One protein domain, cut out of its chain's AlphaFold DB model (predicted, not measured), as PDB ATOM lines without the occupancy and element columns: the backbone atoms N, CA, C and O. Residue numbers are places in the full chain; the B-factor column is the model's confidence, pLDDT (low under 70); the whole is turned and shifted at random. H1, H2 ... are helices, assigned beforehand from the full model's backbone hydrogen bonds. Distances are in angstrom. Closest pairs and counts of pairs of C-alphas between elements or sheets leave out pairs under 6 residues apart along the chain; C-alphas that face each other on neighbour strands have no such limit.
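AT A GLANCE: This is residues 443 to 554 of the 584 residues of the protein "HTTM domain-containing protein" of Myxococcales bacterium (UniProt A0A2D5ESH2). The two longest helices, H3 and H6, make a V that narrows near Phe 501 and Trp 537, with H2 and the long link of residues 473 to 487 at its wide end. Beyond the narrow end, H4 and H5 form a small head, and H1 packs on the last residues of H3. The printed part has 112 residues with six named helices, H1 to H6 in order along the chain, and no named strand; the class is all helix, its helix packing mostly crossed. The whole is loose, with a radius of gyration of the C-alphas of 16.6 A, and elongated, spanning 53 by 28 by 24 A.

HOW THE PARTS SIT: H1, residues 443 to 451, touches H3, residues 488 to 503, with residues 499 to 503 of H3 alone; the closest C-alphas are those of Tyr 446 and Glu 502, 4.7 A apart. Their lines stand at a steep tilt of 50 degrees, opposite ways. H2, residues 466 to 472, touches residues 488 to 495 of H3, closest at the C-alphas of Leu 467 and Thr 495, 5.4 A apart. H3 is the hub, touching three helices, the third being H6, residues 533 to 551. H3 and H6 run opposite ways at a steep tilt of 49 degrees, and their closest C-alphas, Phe 501 and Trp 537, are 7.1 A apart. H4, residues 507 to 516, touches H5, residues 523 to 530, about perpendicular at 88 degrees, with the C-alphas of Tyr 514 and Arg 525 closest at 5.3 A. H4 also touches residues 533 to 537 of H6, closest at the C-alphas of Ala 511 and Arg 534, 5.9 A apart. H5 and H6 meet only through their link. H2 and H6 are close but not clearly touching, while H3 and H5 are apart. In H1, H2, H3, H4, H5 and H6, every backbone O i to N i+4 pair is within hydrogen-bond range.

IN THESE COORDINATES: H1 begins at C-alpha 443, at (45.700, 89.765, 21.810), and has 9 residues; H2 has 7. H3 begins at C-alpha 488, at (26.921, 103.981, 38.901), and measures 22.7 A from first to last C-alpha. H4 measures 14.1 A, and H5 has 8 residues. H6 measures 26.4 A and ends at C-alpha 551, at (40.374, 98.508, 43.051).

THE WHOLE: The two C-alphas farthest apart, those of Pro 482 and Pro 521, are 53.5 A apart. The printed part has no cut. The links H1 to H2, 14 residues, and H2 to H3, 15 residues, are long. The mean pLDDT of the printed part is 96.2, and no printed residue is under 70.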
ATOM      1  N   VAL A 443      46.858  89.434  22.655       98.62
ATOM      2  CA  VAL A 443      45.700  89.765  21.810       98.62
ATOM      3  C   VAL A 443      44.599  88.717  21.962       98.62
ATOM      4  O   VAL A 443      43.436  89.079  22.117       98.62
ATOM      5  N   TRP A 444      44.961  87.433  21.954       98.38
ATOM      6  CA  TRP A 444      44.016  86.336  22.123       98.38
ATOM      7  C   TRP A 444      43.377  86.329  23.509       98.38
ATOM      8  O   TRP A 444      42.162  86.183  23.602       98.38
ATOM      9  N   ILE A 445      44.154  86.525  24.578       98.19
ATOM     10  CA  ILE A 445      43.641  86.579  25.953       98.19
ATOM     11  C   ILE A 445      42.579  87.673  26.077       98.19
ATOM     12  O   ILE A 445      41.477  87.390  26.531       98.19
ATOM     13  N   TYR A 446      42.865  88.896  25.625       98.44
ATOM     14  CA  TYR A 446      41.882  89.978  25.715       98.44
ATOM     15  C   TYR A 446      40.672  89.754  24.820       98.44
ATOM     16  O   TYR A 446      39.543  89.910  25.275       98.44
ATOM     17  N   PHE A 447      40.887  89.354  23.567       98.50
ATOM     18  CA  PHE A 447      39.782  89.132  22.644       98.50
ATOM     19  C   PHE A 447      38.859  88.013  23.132       98.50
ATOM     20  O   PHE A 447      37.643  88.185  23.178       98.50
ATOM     21  N   SER A 448      39.433  86.883  23.553       98.00
ATOM     22  CA  SER A 448      38.661  85.773  24.107       98.00
ATOM     23  C   SER A 448      37.963  86.158  25.412       98.00
ATOM     24  O   SER A 448      36.800  85.802  25.568       98.00
ATOM     25  N   ALA A 449      38.590  86.937  26.300       96.75
ATOM     26  CA  ALA A 449      37.937  87.438  27.512       96.75
ATOM     27  C   ALA A 449      36.687  88.275  27.190       96.75
ATOM     28  O   ALA A 449      35.630  88.024  27.764       96.75
ATOM     29  N   GLY A 450      36.779  89.190  26.219       96.94
ATOM     30  CA  GLY A 450      35.631  89.972  25.754       96.94
ATOM     31  C   GLY A 450      34.534  89.103  25.134       96.94
ATOM     32  O   GLY A 450      33.356  89.286  25.425       96.94
ATOM     33  N   MET A 451      34.907  88.106  24.325       97.31
ATOM     34  CA  MET A 451      33.956  87.181  23.691       97.31
ATOM     35  C   MET A 451      33.192  86.307  24.697       97.31
ATOM     36  O   MET A 451      32.038  85.967  24.452       97.31
ATOM     37  N   HIS A 452      33.815  85.944  25.823       96.75
ATOM     38  CA  HIS A 452      33.190  85.100  26.851       96.75
ATOM     39  C   HIS A 452      32.350  85.892  27.866       96.75
ATOM     40  O   HIS A 452      31.711  85.295  28.732       96.75
ATOM     41  N   LYS A 453      32.300  87.223  27.756       96.44
ATOM     42  CA  LYS A 453      31.433  88.089  28.565       96.44
ATOM     43  C   LYS A 453      30.055  88.204  27.925       96.44
ATOM     44  O   LYS A 453      29.704  89.220  27.334       96.44
ATOM     45  N   THR A 454      29.278  87.130  28.005       95.06
ATOM     46  CA  THR A 454      27.950  87.028  27.376       95.06
ATOM     47  C   THR A 454      26.812  87.524  28.267       95.06
ATOM     48  O   THR A 454      25.689  87.686  27.796       95.06
ATOM     49  N   GLN A 455      27.076  87.778  29.551       96.38
ATOM     50  CA  GLN A 455      26.060  88.216  30.503       96.38
ATOM     51  C   GLN A 455      25.589  89.643  30.194       96.38
ATOM     52  O   GLN A 455      26.399  90.509  29.860       96.38
ATOM     53  N   GLY A 456      24.291  89.912  30.391       95.25
ATOM     54  CA  GLY A 456      23.683  91.229  30.142       95.25
ATOM     55  C   GLY A 456      24.390  92.383  30.860       95.25
ATOM     56  O   GLY A 456      24.494  93.472  30.304       95.25
ATOM     57  N   ALA A 457      24.987  92.116  32.026       97.31
ATOM     58  CA  ALA A 457      25.755  93.098  32.789       97.31
ATOM     59  C   ALA A 457      26.977  93.679  32.062       97.31
ATOM     60  O   ALA A 457      27.488  94.720  32.464       97.31
ATOM     61  N   TRP A 458      27.460  93.042  30.994       97.50
ATOM     62  CA  TRP A 458      28.580  93.544  30.196       97.50
ATOM     63  C   TRP A 458      28.153  94.389  28.991       97.50
ATOM     64  O   TRP A 458      28.990  95.079  28.409       97.50
ATOM     65  N   TRP A 459      26.875  94.355  28.603       96.06
ATOM     66  CA  TRP A 459      26.412  94.889  27.321       96.06
ATOM     67  C   TRP A 459      25.439  96.059  27.478       96.06
ATOM     68  O   TRP A 459      24.623  96.045  28.395       96.06
ATOM     69  N   PRO A 460      25.434  97.021  26.533       92.44
ATOM     70  CA  PRO A 460      24.469  98.125  26.540       92.44
ATOM     71  C   PRO A 460      23.004  97.697  26.415       92.44
ATOM     72  O   PRO A 460      22.119  98.449  26.797       92.44
ATOM     73  N   ALA A 461      22.743  96.513  25.850       93.31
ATOM     74  CA  ALA A 461      21.397  95.943  25.779       93.31
ATOM     75  C   ALA A 461      20.906  95.394  27.133       93.31
ATOM     76  O   ALA A 461      19.714  95.140  27.284       93.31
ATOM     77  N   GLY A 462      21.816  95.175  28.089       93.75
ATOM     78  CA  GLY A 462      21.492  94.905  29.486       93.75
ATOM     79  C   GLY A 462      21.628  96.172  30.328       93.75
ATOM     80  O   GLY A 462      21.305  97.266  29.877       93.75
ATOM     81  N   ASP A 463      22.117  96.032  31.557       94.75
ATOM     82  CA  ASP A 463      22.291  97.156  32.484       94.75
ATOM     83  C   ASP A 463      23.727  97.714  32.515       94.75
ATOM     84  O   ASP A 463      23.962  98.737  33.153       94.75
ATOM     85  N   GLY A 464      24.700  97.079  31.847       97.00
ATOM     86  CA  GLY A 464      26.105  97.503  31.881       97.00
ATOM     87  C   GLY A 464      26.743  97.486  33.280       97.00
ATOM     88  O   GLY A 464      27.782  98.119  33.493       97.00
ATOM     89  N   ALA A 465      26.139  96.787  34.246       97.81
ATOM     90  CA  ALA A 465      26.489  96.867  35.657       97.81
ATOM     91  C   ALA A 465      27.733  96.057  36.063       97.81
ATOM     92  O   ALA A 465      28.066  96.028  37.243       97.81
ATOM     93  N   ALA A 466      28.443  95.385  35.149       97.50
ATOM     94  CA  ALA A 466      29.501  94.438  35.525       97.50
ATOM     95  C   ALA A 466      30.581  95.046  36.440       97.50
ATOM     96  O   ALA A 466      30.944  94.442  37.451       97.50
ATOM     97  N   LEU A 467      31.066  96.254  36.124       97.12
ATOM     98  CA  LEU A 467      32.044  96.939  36.970       97.12
ATOM     99  C   LEU A 467      31.445  97.398  38.310       97.12
ATOM    100  O   LEU A 467      32.129  97.363  39.327       97.12
ATOM    101  N   TYR A 468      30.173  97.794  38.338       97.75
ATOM    102  CA  TYR A 468      29.478  98.112  39.586       97.75
ATOM    103  C   TYR A 468      29.386  96.885  40.500       97.75
ATOM    104  O   TYR A 468      29.753  96.956  41.670       97.75
ATOM    105  N   ILE A 469      28.963  95.746  39.945       97.12
ATOM    106  CA  ILE A 469      28.783  94.483  40.669       97.12
ATOM    107  C   ILE A 469      30.101  94.042  41.308       97.12
ATOM    108  O   ILE A 469      30.143  93.783  42.509       97.12
ATOM    109  N   ILE A 470      31.198  94.012  40.541       96.88
ATOM    110  CA  ILE A 470      32.490  93.544  41.066       96.88
ATOM    111  C   ILE A 470      33.077  94.487  42.127       96.88
ATOM    112  O   ILE A 470      33.766  94.032  43.035       96.88
ATOM    113  N   LEU A 471      32.801  95.794  42.034       97.62
ATOM    114  CA  LEU A 471      33.238  96.780  43.027       97.62
ATOM    115  C   LEU A 471      32.343  96.808  44.276       97.62
ATOM    116  O   LEU A 471      32.759  97.345  45.302       97.62
ATOM    117  N   ARG A 472      31.137  96.230  44.205       96.50
ATOM    118  CA  ARG A 472      30.249  96.016  45.355       96.50
ATOM    119  C   ARG A 472      30.511  94.707  46.090       96.50
ATOM    120  O   ARG A 472      30.165  94.613  47.263       96.50
ATOM    121  N   ASP A 473      31.102  93.719  45.430       96.25
ATOM    122  CA  ASP A 473      31.388  92.423  46.037       96.25
ATOM    123  C   ASP A 473      32.586  92.524  47.008       96.25
ATOM    124  O   ASP A 473      33.711  92.749  46.554       96.25
ATOM    125  N   PRO A 474      32.406  92.326  48.331       94.56
ATOM    126  CA  PRO A 474      33.489  92.447  49.313       94.56
ATOM    127  C   PRO A 474      34.583  91.378  49.161       94.56
ATOM    128  O   PRO A 474      35.686  91.537  49.696       94.56
ATOM    129  N   HIS A 475      34.311  90.286  48.439       93.88
ATOM    130  CA  HIS A 475      35.317  89.284  48.111       93.88
ATOM    131  C   HIS A 475      36.343  89.840  47.115       93.88
ATOM    132  O   HIS A 475      37.552  89.635  47.275       93.88
ATOM    133  N   PHE A 476      35.871  90.582  46.110       95.31
ATOM    134  CA  PHE A 476      36.700  91.088  45.020       95.31
ATOM    135  C   PHE A 476      37.139  92.535  45.213       95.31
ATOM    136  O   PHE A 476      38.285  92.864  44.901       95.31
ATOM    137  N   ALA A 477      36.276  93.407  45.722       96.69
ATOM    138  CA  ALA A 477      36.587  94.805  45.949       96.69
ATOM    139  C   ALA A 477      37.710  94.953  46.983       96.69
ATOM    140  O   ALA A 477      37.768  94.280  48.016       96.69
ATOM    141  N   ARG A 478      38.655  95.851  46.702       95.88
ATOM    142  CA  ARG A 478      39.762  96.121  47.622       95.88
ATOM    143  C   ARG A 478      39.351  97.047  48.762       95.88
ATOM    144  O   ARG A 478      39.865  96.876  49.868       95.88
ATOM    145  N   PHE A 479      38.451  97.980  48.467       95.75
ATOM    146  CA  PHE A 479      37.958  99.019  49.361       95.75
ATOM    147  C   PHE A 479      36.433  99.022  49.369       95.75
ATOM    148  O   PHE A 479      35.810  98.720  48.352       95.75
ATOM    149  N   GLU A 480      35.851  99.441  50.485       94.56
ATOM    150  CA  GLU A 480      34.442  99.815  50.530       94.56
ATOM    151  C   GLU A 480      34.276 101.201  49.902       94.56
ATOM    152  O   GLU A 480      34.955 102.158  50.278       94.56
ATOM    153  N   LEU A 481      33.390 101.305  48.911       94.81
ATOM    154  CA  LEU A 481      33.159 102.530  48.151       94.81
ATOM    155  C   LEU A 481      31.734 103.034  48.433       94.81
ATOM    156  O   LEU A 481      30.821 102.741  47.663       94.81
ATOM    157  N   PRO A 482      31.499 103.788  49.526       94.94
ATOM    158  CA  PRO A 482      30.149 104.223  49.903       94.94
ATOM    159  C   PRO A 482      29.499 105.150  48.862       94.94
ATOM    160  O   PRO A 482      28.282 105.244  48.784       94.94
ATOM    161  N   TRP A 483      30.307 105.808  48.029       95.19
ATOM    162  CA  TRP A 483      29.867 106.685  46.941       95.19
ATOM    163  C   TRP A 483      29.566 105.943  45.625       95.19
ATOM    164  O   TRP A 483      29.210 106.579  44.632       95.19
ATOM    165  N   LEU A 484      29.719 104.615  45.582       96.62
ATOM    166  CA  LEU A 484      29.647 103.838  44.342       96.62
ATOM    167  C   LEU A 484      28.268 103.894  43.668       96.62
ATOM    168  O   LEU A 484      28.212 103.914  42.442       96.62
ATOM    169  N   ASP A 485      27.183 103.997  44.441       96.69
ATOM    170  CA  ASP A 485      25.820 104.132  43.898       96.69
ATOM    171  C   ASP A 485      25.664 105.423  43.098       96.69
ATOM    172  O   ASP A 485      25.146 105.420  41.984       96.69
ATOM    173  N   ALA A 486      26.192 106.529  43.630       97.56
ATOM    174  CA  ALA A 486      26.201 107.809  42.931       97.56
ATOM    175  C   ALA A 486      27.100 107.773  41.682       97.56
ATOM    176  O   ALA A 486      26.833 108.458  40.697       97.56
ATOM    177  N   ALA A 487      28.151 106.947  41.697       97.00
ATOM    178  CA  ALA A 487      29.056 106.744  40.571       97.00
ATOM    179  C   ALA A 487      28.606 105.639  39.596       97.00
ATOM    180  O   ALA A 487      29.356 105.316  38.671       97.00
ATOM    181  N   TYR A 488      27.402 105.075  39.747       97.38
ATOM    182  CA  TYR A 488      26.921 103.981  38.901       97.38
ATOM    183  C   TYR A 488      27.056 104.261  37.387       97.38
ATOM    184  O   TYR A 488      27.644 103.426  36.692       97.38
ATOM    185  N   PRO A 489      26.699 105.448  36.849       97.44
ATOM    186  CA  PRO A 489      26.903 105.741  35.424       97.44
ATOM    187  C   PRO A 489      28.375 105.695  34.979       97.44
ATOM    188  O   PRO A 489      28.686 105.270  33.865       97.44
ATOM    189  N   LEU A 490      29.309 106.089  35.854       96.94
ATOM    190  CA  LEU A 490      30.746 106.000  35.567       96.94
ATOM    191  C   LEU A 490      31.214 104.545  35.534       96.94
ATOM    192  O   LEU A 490      32.054 104.190  34.706       96.94
ATOM    193  N   THR A 491      30.657 103.688  36.390       97.31
ATOM    194  CA  THR A 491      30.962 102.254  36.348       97.31
ATOM    195  C   THR A 491      30.428 101.594  35.077       97.31
ATOM    196  O   THR A 491      31.150 100.797  34.485       97.31
ATOM    197  N   GLN A 492      29.246 101.987  34.584       97.81
ATOM    198  CA  GLN A 492      28.723 101.520  33.292       97.81
ATOM    199  C   GLN A 492      29.645 101.930  32.139       97.81
ATOM    200  O   GLN A 492      30.011 101.101  31.304       97.81
ATOM    201  N   LEU A 493      30.097 103.190  32.123       96.88
ATOM    202  CA  LEU A 493      31.090 103.645  31.149       96.88
ATOM    203  C   LEU A 493      32.374 102.805  31.230       96.88
ATOM    204  O   LEU A 493      32.892 102.378  30.200       96.88
ATOM    205  N   GLY A 494      32.861 102.512  32.439       96.75
ATOM    206  CA  GLY A 494      34.013 101.634  32.659       96.75
ATOM    207  C   GLY A 494      33.801 100.203  32.147       96.75
ATOM    208  O   GLY A 494      34.705  99.638  31.522       96.75
ATOM    209  N   THR A 495      32.606  99.632  32.333       97.62
ATOM    210  CA  THR A 495      32.208  98.337  31.759       97.62
ATOM    211  C   THR A 495      32.323  98.364  30.234       97.62
ATOM    212  O   THR A 495      32.989  97.512  29.642       97.62
ATOM    213  N   TYR A 496      31.744  99.372  29.578       96.81
ATOM    214  CA  TYR A 496      31.762  99.465  28.116       96.81
ATOM    215  C   TYR A 496      33.160  99.737  27.558       96.81
ATOM    216  O   TYR A 496      33.537  99.161  26.537       96.81
ATOM    217  N   LEU A 497      33.963 100.559  28.238       96.00
ATOM    218  CA  LEU A 497      35.363 100.779  27.873       96.00
ATOM    219  C   LEU A 497      36.194  99.496  28.006       96.00
ATOM    220  O   LEU A 497      37.048  99.243  27.158       96.00
ATOM    221  N   THR A 498      35.913  98.665  29.014       96.75
ATOM    222  CA  THR A 498      36.536  97.340  29.164       96.75
ATOM    223  C   THR A 498      36.197  96.442  27.977       96.75
ATOM    224  O   THR A 498      37.101  95.885  27.355       96.75
ATOM    225  N   MET A 499      34.915  96.361  27.604       97.62
ATOM    226  CA  MET A 499      34.475  95.574  26.446       97.62
ATOM    227  C   MET A 499      35.097  96.077  25.140       97.62
ATOM    228  O   MET A 499      35.576  95.279  24.338       97.62
ATOM    229  N   LEU A 500      35.153  97.398  24.936       95.88
ATOM    230  CA  LEU A 500      35.791  98.001  23.765       95.88
ATOM    231  C   LEU A 500      37.291  97.680  23.703       95.88
ATOM    232  O   LEU A 500      37.810  97.366  22.631       95.88
ATOM    233  N   PHE A 501      37.991  97.752  24.837       97.62
ATOM    234  CA  PHE A 501      39.411  97.418  24.928       97.62
ATOM    235  C   PHE A 501      39.673  95.948  24.567       97.62
ATOM    236  O   PHE A 501      40.556  95.664  23.748       97.62
ATOM    237  N   GLU A 502      38.886  95.035  25.136       98.00
ATOM    238  CA  GLU A 502      39.029  93.589  24.961       98.00
ATOM    239  C   GLU A 502      38.639  93.121  23.556       98.00
ATOM    240  O   GLU A 502      39.454  92.520  22.853       98.00
ATOM    241  N   LEU A 503      37.434  93.467  23.093       97.81
ATOM    242  CA  LEU A 503      36.966  93.128  21.743       97.81
ATOM    243  C   LEU A 503      37.779  93.842  20.657       97.81
ATOM    244  O   LEU A 503      37.915  93.335  19.545       97.81
ATOM    245  N   GLY A 504      38.357  95.002  20.979       97.38
ATOM    246  CA  GLY A 504      39.230  95.757  20.090       97.38
ATOM    247  C   GLY A 504      40.646  95.186  19.953       97.38
ATOM    248  O   GLY A 504      41.380  95.607  19.055       97.38
ATOM    249  N   ALA A 505      41.051  94.223  20.787       98.12
ATOM    250  CA  ALA A 505      42.410  93.679  20.793       98.12
ATOM    251  C   ALA A 505      42.916  93.180  19.418       98.12
ATOM    252  O   ALA A 505      44.077  93.454  19.094       98.12
ATOM    253  N   PRO A 506      42.115  92.535  18.539       97.94
ATOM    254  CA  PRO A 506      42.573  92.125  17.208       97.94
ATOM    255  C   PRO A 506      43.035  93.287  16.316       97.94
ATOM    256  O   PRO A 506      43.951  93.116  15.503       97.94
ATOM    257  N   PHE A 507      42.490  94.501  16.496       96.44
ATOM    258  CA  PHE A 507      42.956  95.688  15.766       96.44
ATOM    259  C   PHE A 507      44.403  96.057  16.106       96.44
ATOM    260  O   PHE A 507      45.063  96.743  15.323       96.44
ATOM    261  N   MET A 508      44.942  95.557  17.221       96.88
ATOM    262  CA  MET A 508      46.347  95.724  17.565       96.88
ATOM    263  C   MET A 508      47.280  95.041  16.563       96.88
ATOM    264  O   MET A 508      48.317  95.602  16.207       96.88
ATOM    265  N   LEU A 509      46.905  93.868  16.041       96.75
ATOM    266  CA  LEU A 509      47.685  93.184  15.002       96.75
ATOM    267  C   LEU A 509      47.753  94.039  13.734       96.75
ATOM    268  O   LEU A 509      48.818  94.189  13.127       96.75
ATOM    269  N   LEU A 510      46.634  94.680  13.388       96.19
ATOM    270  CA  LEU A 510      46.558  95.602  12.265       96.19
ATOM    271  C   LEU A 510      47.393  96.867  12.510       96.19
ATOM    272  O   LEU A 510      48.139  97.283  11.626       96.19
ATOM    273  N   ALA A 511      47.338  97.446  13.713       96.38
ATOM    274  CA  ALA A 511      48.148  98.603  14.094       96.38
ATOM    275  C   ALA A 511      49.657  98.301  14.053       96.38
ATOM    276  O   ALA A 511      50.454  99.117  13.584       96.38
ATOM    277  N   LEU A 512      50.067  97.112  14.505       95.38
ATOM    278  CA  LEU A 512      51.455  96.656  14.431       95.38
ATOM    279  C   LEU A 512      51.904  96.466  12.979       95.38
ATOM    280  O   LEU A 512      52.979  96.947  12.613       95.38
ATOM    281  N   TRP A 513      51.075  95.836  12.146       94.94
ATOM    282  CA  TRP A 513      51.362  95.657  10.725       94.94
ATOM    283  C   TRP A 513      51.438  96.993   9.972       94.94
ATOM    284  O   TRP A 513      52.380  97.231   9.218       94.94
ATOM    285  N   TYR A 514      50.502  97.910  10.221       95.94
ATOM    286  CA  TYR A 514      50.473  99.232   9.593       95.94
ATOM    287  C   TYR A 514      51.655 100.118   9.958       95.94
ATOM    288  O   TYR A 514      52.141 100.856   9.096       95.94
ATOM    289  N   ARG A 515      52.152 100.030  11.192       92.94
ATOM    290  CA  ARG A 515      53.392 100.715  11.564       92.94
ATOM    291  C   ARG A 515      54.618 100.046  10.954       92.94
ATOM    292  O   ARG A 515      55.551 100.742  10.574       92.94
ATOM    293  N   ARG A 516      54.629  98.715  10.861       91.19
ATOM    294  CA  ARG A 516      55.724  97.965  10.234       91.19
ATOM    295  C   ARG A 516      55.888  98.330   8.761       91.19
ATOM    296  O   ARG A 516      57.015  98.446   8.310       91.19
ATOM    297  N   THR A 517      54.782  98.485   8.038       93.38
ATOM    298  CA  THR A 517      54.787  98.803   6.605       93.38
ATOM    299  C   THR A 517      54.429 100.270   6.345       93.38
ATOM    300  O   THR A 517      53.645 100.558   5.431       93.38
ATOM    301  N   ALA A 518      54.875 101.187   7.209       92.19
ATOM    302  CA  ALA A 518      54.488 102.599   7.181       92.19
ATOM    303  C   ALA A 518      54.808 103.290   5.842       92.19
ATOM    304  O   ALA A 518      54.087 104.203   5.443       92.19
ATOM    305  N   GLU A 519      55.831 102.810   5.137       93.25
ATOM    306  CA  GLU A 519      56.274 103.262   3.818       93.25
ATOM    307  C   GLU A 519      55.266 102.976   2.695       93.25
ATOM    308  O   GLU A 519      55.267 103.639   1.659       93.25
ATOM    309  N   ARG A 520      54.368 102.002   2.881       93.31
ATOM    310  CA  ARG A 520      53.404 101.610   1.847       93.31
ATOM    311  C   ARG A 520      52.229 102.598   1.774       93.31
ATOM    312  O   ARG A 520      51.738 103.056   2.813       93.31
ATOM    313  N   PRO A 521      51.648 102.845   0.585       93.69
ATOM    314  CA  PRO A 521      50.489 103.726   0.440       93.69
ATOM    315  C   PRO A 521      49.218 103.131   1.073       93.69
ATOM    316  O   PRO A 521      49.013 101.915   1.069       93.69
ATOM    317  N   GLY A 522      48.346 103.985   1.620       95.44
ATOM    318  CA  GLY A 522      47.030 103.588   2.138       95.44
ATOM    319  C   GLY A 522      46.430 104.606   3.111       95.44
ATOM    320  O   GLY A 522      47.097 105.041   4.047       95.44
ATOM    321  N   ARG A 523      45.160 104.987   2.908       96.25
ATOM    322  CA  ARG A 523      44.449 105.938   3.790       96.25
ATOM    323  C   ARG A 523      44.311 105.401   5.217       96.25
ATOM    324  O   ARG A 523      44.672 106.104   6.153       96.25
ATOM    325  N   LEU A 524      43.878 104.146   5.361       95.25
ATOM    326  CA  LEU A 524      43.671 103.510   6.665       95.25
ATOM    327  C   LEU A 524      44.979 103.353   7.452       95.25
ATOM    328  O   LEU A 524      45.034 103.697   8.626       95.25
ATOM    329  N   ARG A 525      46.065 102.944   6.781       96.19
ATOM    330  CA  ARG A 525      47.408 102.877   7.377       96.19
ATOM    331  C   ARG A 525      47.854 104.232   7.922       96.19
ATOM    332  O   ARG A 525      48.305 104.325   9.061       96.19
ATOM    333  N   ARG A 526      47.709 105.292   7.114       95.19
ATOM    334  CA  ARG A 526      48.035 106.658   7.543       95.19
ATOM    335  C   ARG A 526      47.177 107.093   8.725       95.19
ATOM    336  O   ARG A 526      47.720 107.693   9.641       95.19
ATOM    337  N   ALA A 527      45.883 106.773   8.727       96.19
ATOM    338  CA  ALA A 527      44.999 107.074   9.847       96.19
ATOM    339  C   ALA A 527      45.443 106.353  11.130       96.19
ATOM    340  O   ALA A 527      45.661 107.016  12.135       96.19
ATOM    341  N   PHE A 528      45.689 105.040  11.085       96.62
ATOM    342  CA  PHE A 528      46.150 104.262  12.246       96.62
ATOM    343  C   PHE A 528      47.463 104.793  12.834       96.62
ATOM    344  O   PHE A 528      47.589 104.929  14.049       96.62
ATOM    345  N   ASN A 529      48.428 105.115  11.970       94.25
ATOM    346  CA  ASN A 529      49.720 105.645  12.400       94.25
ATOM    347  C   ASN A 529      49.612 107.090  12.922       94.25
ATOM    348  O   ASN A 529      50.352 107.449  13.827       94.25
ATOM    349  N   ARG A 530      48.692 107.911  12.390       95.44
ATOM    350  CA  ARG A 530      48.433 109.280  12.881       95.44
ATOM    351  C   ARG A 530      47.683 109.300  14.208       95.44
ATOM    352  O   ARG A 530      48.013 110.102  15.067       95.44
ATOM    353  N   LEU A 531      46.696 108.420  14.366       95.88
ATOM    354  CA  LEU A 531      45.901 108.279  15.588       95.88
ATOM    355  C   LEU A 531      46.637 107.512  16.691       95.88
ATOM    356  O   LEU A 531      46.089 107.343  17.775       95.88
ATOM    357  N   LEU A 532      47.856 107.028  16.417       95.31
ATOM    358  CA  LEU A 532      48.686 106.300  17.375       95.31
ATOM    359  C   LEU A 532      47.922 105.138  18.031       95.31
ATOM    360  O   LEU A 532      47.971 104.941  19.241       95.31
ATOM    361  N   VAL A 533      47.189 104.360  17.222       95.62
ATOM    362  CA  VAL A 533      46.248 103.337  17.720       95.62
ATOM    363  C   VAL A 533      46.920 102.336  18.665       95.62
ATOM    364  O   VAL A 533      46.315 101.940  19.659       95.62
ATOM    365  N   ARG A 534      48.186 101.956  18.410       95.38
ATOM    366  CA  ARG A 534      48.937 101.100  19.351       95.38
ATOM    367  C   ARG A 534      49.077 101.802  20.693       95.38
ATOM    368  O   ARG A 534      48.806 101.200  21.718       95.38
ATOM    369  N   GLU A 535      49.609 103.015  20.681       95.31
ATOM    370  CA  GLU A 535      49.956 103.772  21.875       95.31
ATOM    371  C   GLU A 535      48.708 104.059  22.707       95.31
ATOM    372  O   GLU A 535      48.734 103.846  23.916       95.31
ATOM    373  N   VAL A 536      47.608 104.455  22.060       95.81
ATOM    374  CA  VAL A 536      46.310 104.665  22.710       95.81
ATOM    375  C   VAL A 536      45.840 103.378  23.380       95.81
ATOM    376  O   VAL A 536      45.587 103.379  24.579       95.81
ATOM    377  N   TRP A 537      45.793 102.259  22.654       96.75
ATOM    378  CA  TRP A 537      45.321 100.995  23.224       96.75
ATOM    379  C   TRP A 537      46.254 100.464  24.322       96.75
ATOM    380  O   TRP A 537      45.772  99.995  25.347       96.75
ATOM    381  N   LEU A 538      47.579 100.594  24.183       96.88
ATOM    382  CA  LEU A 538      48.515 100.229  25.254       96.88
ATOM    383  C   LEU A 538      48.323 101.108  26.492       96.88
ATOM    384  O   LEU A 538      48.363 100.592  27.602       96.88
ATOM    385  N   THR A 539      48.085 102.408  26.312       96.19
ATOM    386  CA  THR A 539      47.830 103.342  27.419       96.19
ATOM    387  C   THR A 539      46.521 103.005  28.125       96.19
ATOM    388  O   THR A 539      46.499 102.931  29.350       96.19
ATOM    389  N   LEU A 540      45.459 102.719  27.364       96.00
ATOM    390  CA  LEU A 540      44.194 102.224  27.907       96.00
ATOM    391  C   LEU A 540      44.402 100.922  28.680       96.00
ATOM    392  O   LEU A 540      43.924 100.803  29.799       96.00
ATOM    393  N   GLY A 541      45.176  99.983  28.135       97.31
ATOM    394  CA  GLY A 541      45.500  98.728  28.804       97.31
ATOM    395  C   GLY A 541      46.312  98.912  30.089       97.31
ATOM    396  O   GLY A 541      46.066  98.215  31.067       97.31
ATOM    397  N   VAL A 542      47.257  99.858  30.118       98.00
ATOM    398  CA  VAL A 542      47.984 100.217  31.347       98.00
ATOM    399  C   VAL A 542      47.023 100.796  32.379       98.00
ATOM    400  O   VAL A 542      46.993 100.309  33.505       98.00
ATOM    401  N   GLY A 543      46.202 101.777  31.997       97.31
ATOM    402  CA  GLY A 543      45.195 102.360  32.884       97.31
ATOM    403  C   GLY A 543      44.218 101.314  33.422       97.31
ATOM    404  O   GLY A 543      43.962 101.278  34.621       97.31
ATOM    405  N   PHE A 544      43.755 100.412  32.558       96.19
ATOM    406  CA  PHE A 544      42.888  99.288  32.902       96.19
ATOM    407  C   PHE A 544      43.519  98.377  33.964       96.19
ATOM    408  O   PHE A 544      42.918  98.147  35.010       96.19
ATOM    409  N   HIS A 545      44.756  97.911  33.760       98.00
ATOM    410  CA  HIS A 545      45.422  97.032  34.732       98.00
ATOM    411  C   HIS A 545      45.798  97.730  36.030       98.00
ATOM    412  O   HIS A 545      45.718  97.113  37.089       98.00
ATOM    413  N   LEU A 546      46.174  99.008  35.981       97.94
ATOM    414  CA  LEU A 546      46.425  99.787  37.194       97.94
ATOM    415  C   LEU A 546      45.136 100.008  37.991       97.94
ATOM    416  O   LEU A 546      45.153  99.866  39.213       97.94
ATOM    417  N   ALA A 547      44.016 100.283  37.319       96.44
ATOM    418  CA  ALA A 547      42.709 100.380  37.960       96.44
ATOM    419  C   ALA A 547      42.300  99.045  38.601       96.44
ATOM    420  O   ALA A 547      41.892  99.035  39.760       96.44
ATOM    421  N   LEU A 548      42.488  97.916  37.906       95.81
ATOM    422  CA  LEU A 548      42.260  96.586  38.482       95.81
ATOM    423  C   LEU A 548      43.155  96.331  39.697       95.81
ATOM    424  O   LEU A 548      42.657  95.908  40.731       95.81
ATOM    425  N   ALA A 549      44.456  96.617  39.604       96.69
ATOM    426  CA  ALA A 549      45.389  96.427  40.714       96.69
ATOM    427  C   ALA A 549      45.036  97.287  41.939       96.69
ATOM    428  O   ALA A 549      45.259  96.871  43.081       96.69
ATOM    429  N   LEU A 550      44.504  98.488  41.708       97.00
ATOM    430  CA  LEU A 550      44.090  99.402  42.764       97.00
ATOM    431  C   LEU A 550      42.766  98.972  43.403       97.00
ATOM    432  O   LEU A 550      42.673  98.940  44.626       97.00
ATOM    433  N   LEU A 551      41.759  98.639  42.595       96.75
ATOM    434  CA  LEU A 551      40.374  98.508  43.051       96.75
ATOM    435  C   LEU A 551      39.930  97.064  43.308       96.75
ATOM    436  O   LEU A 551      39.001  96.861  44.085       96.75
ATOM    437  N   VAL A 552      40.576  96.067  42.696       96.88
ATOM    438  CA  VAL A 552      40.117  94.669  42.699       96.88
ATOM    439  C   VAL A 552      41.226  93.711  43.157       96.88
ATOM    440  O   VAL A 552      42.396  93.821  42.790       96.88
ATOM    441  N   ARG A 553      40.866  92.714  43.966       94.81
ATOM    442  CA  ARG A 553      41.756  91.694  44.540       94.81
ATOM    443  C   ARG A 553      42.009  90.535  43.570       94.81
ATOM    444  O   ARG A 553      41.745  89.380  43.871       94.81
ATOM    445  N   LEU A 554      42.589  90.837  42.411       92.88
ATOM    446  CA  LEU A 554      42.922  89.851  41.364       92.88
ATOM    447  C   LEU A 554      44.329  89.227  41.506       92.88
ATOM    448  O   LEU A 554      44.823  88.557  40.595       92.88
TER     449      LEU A 554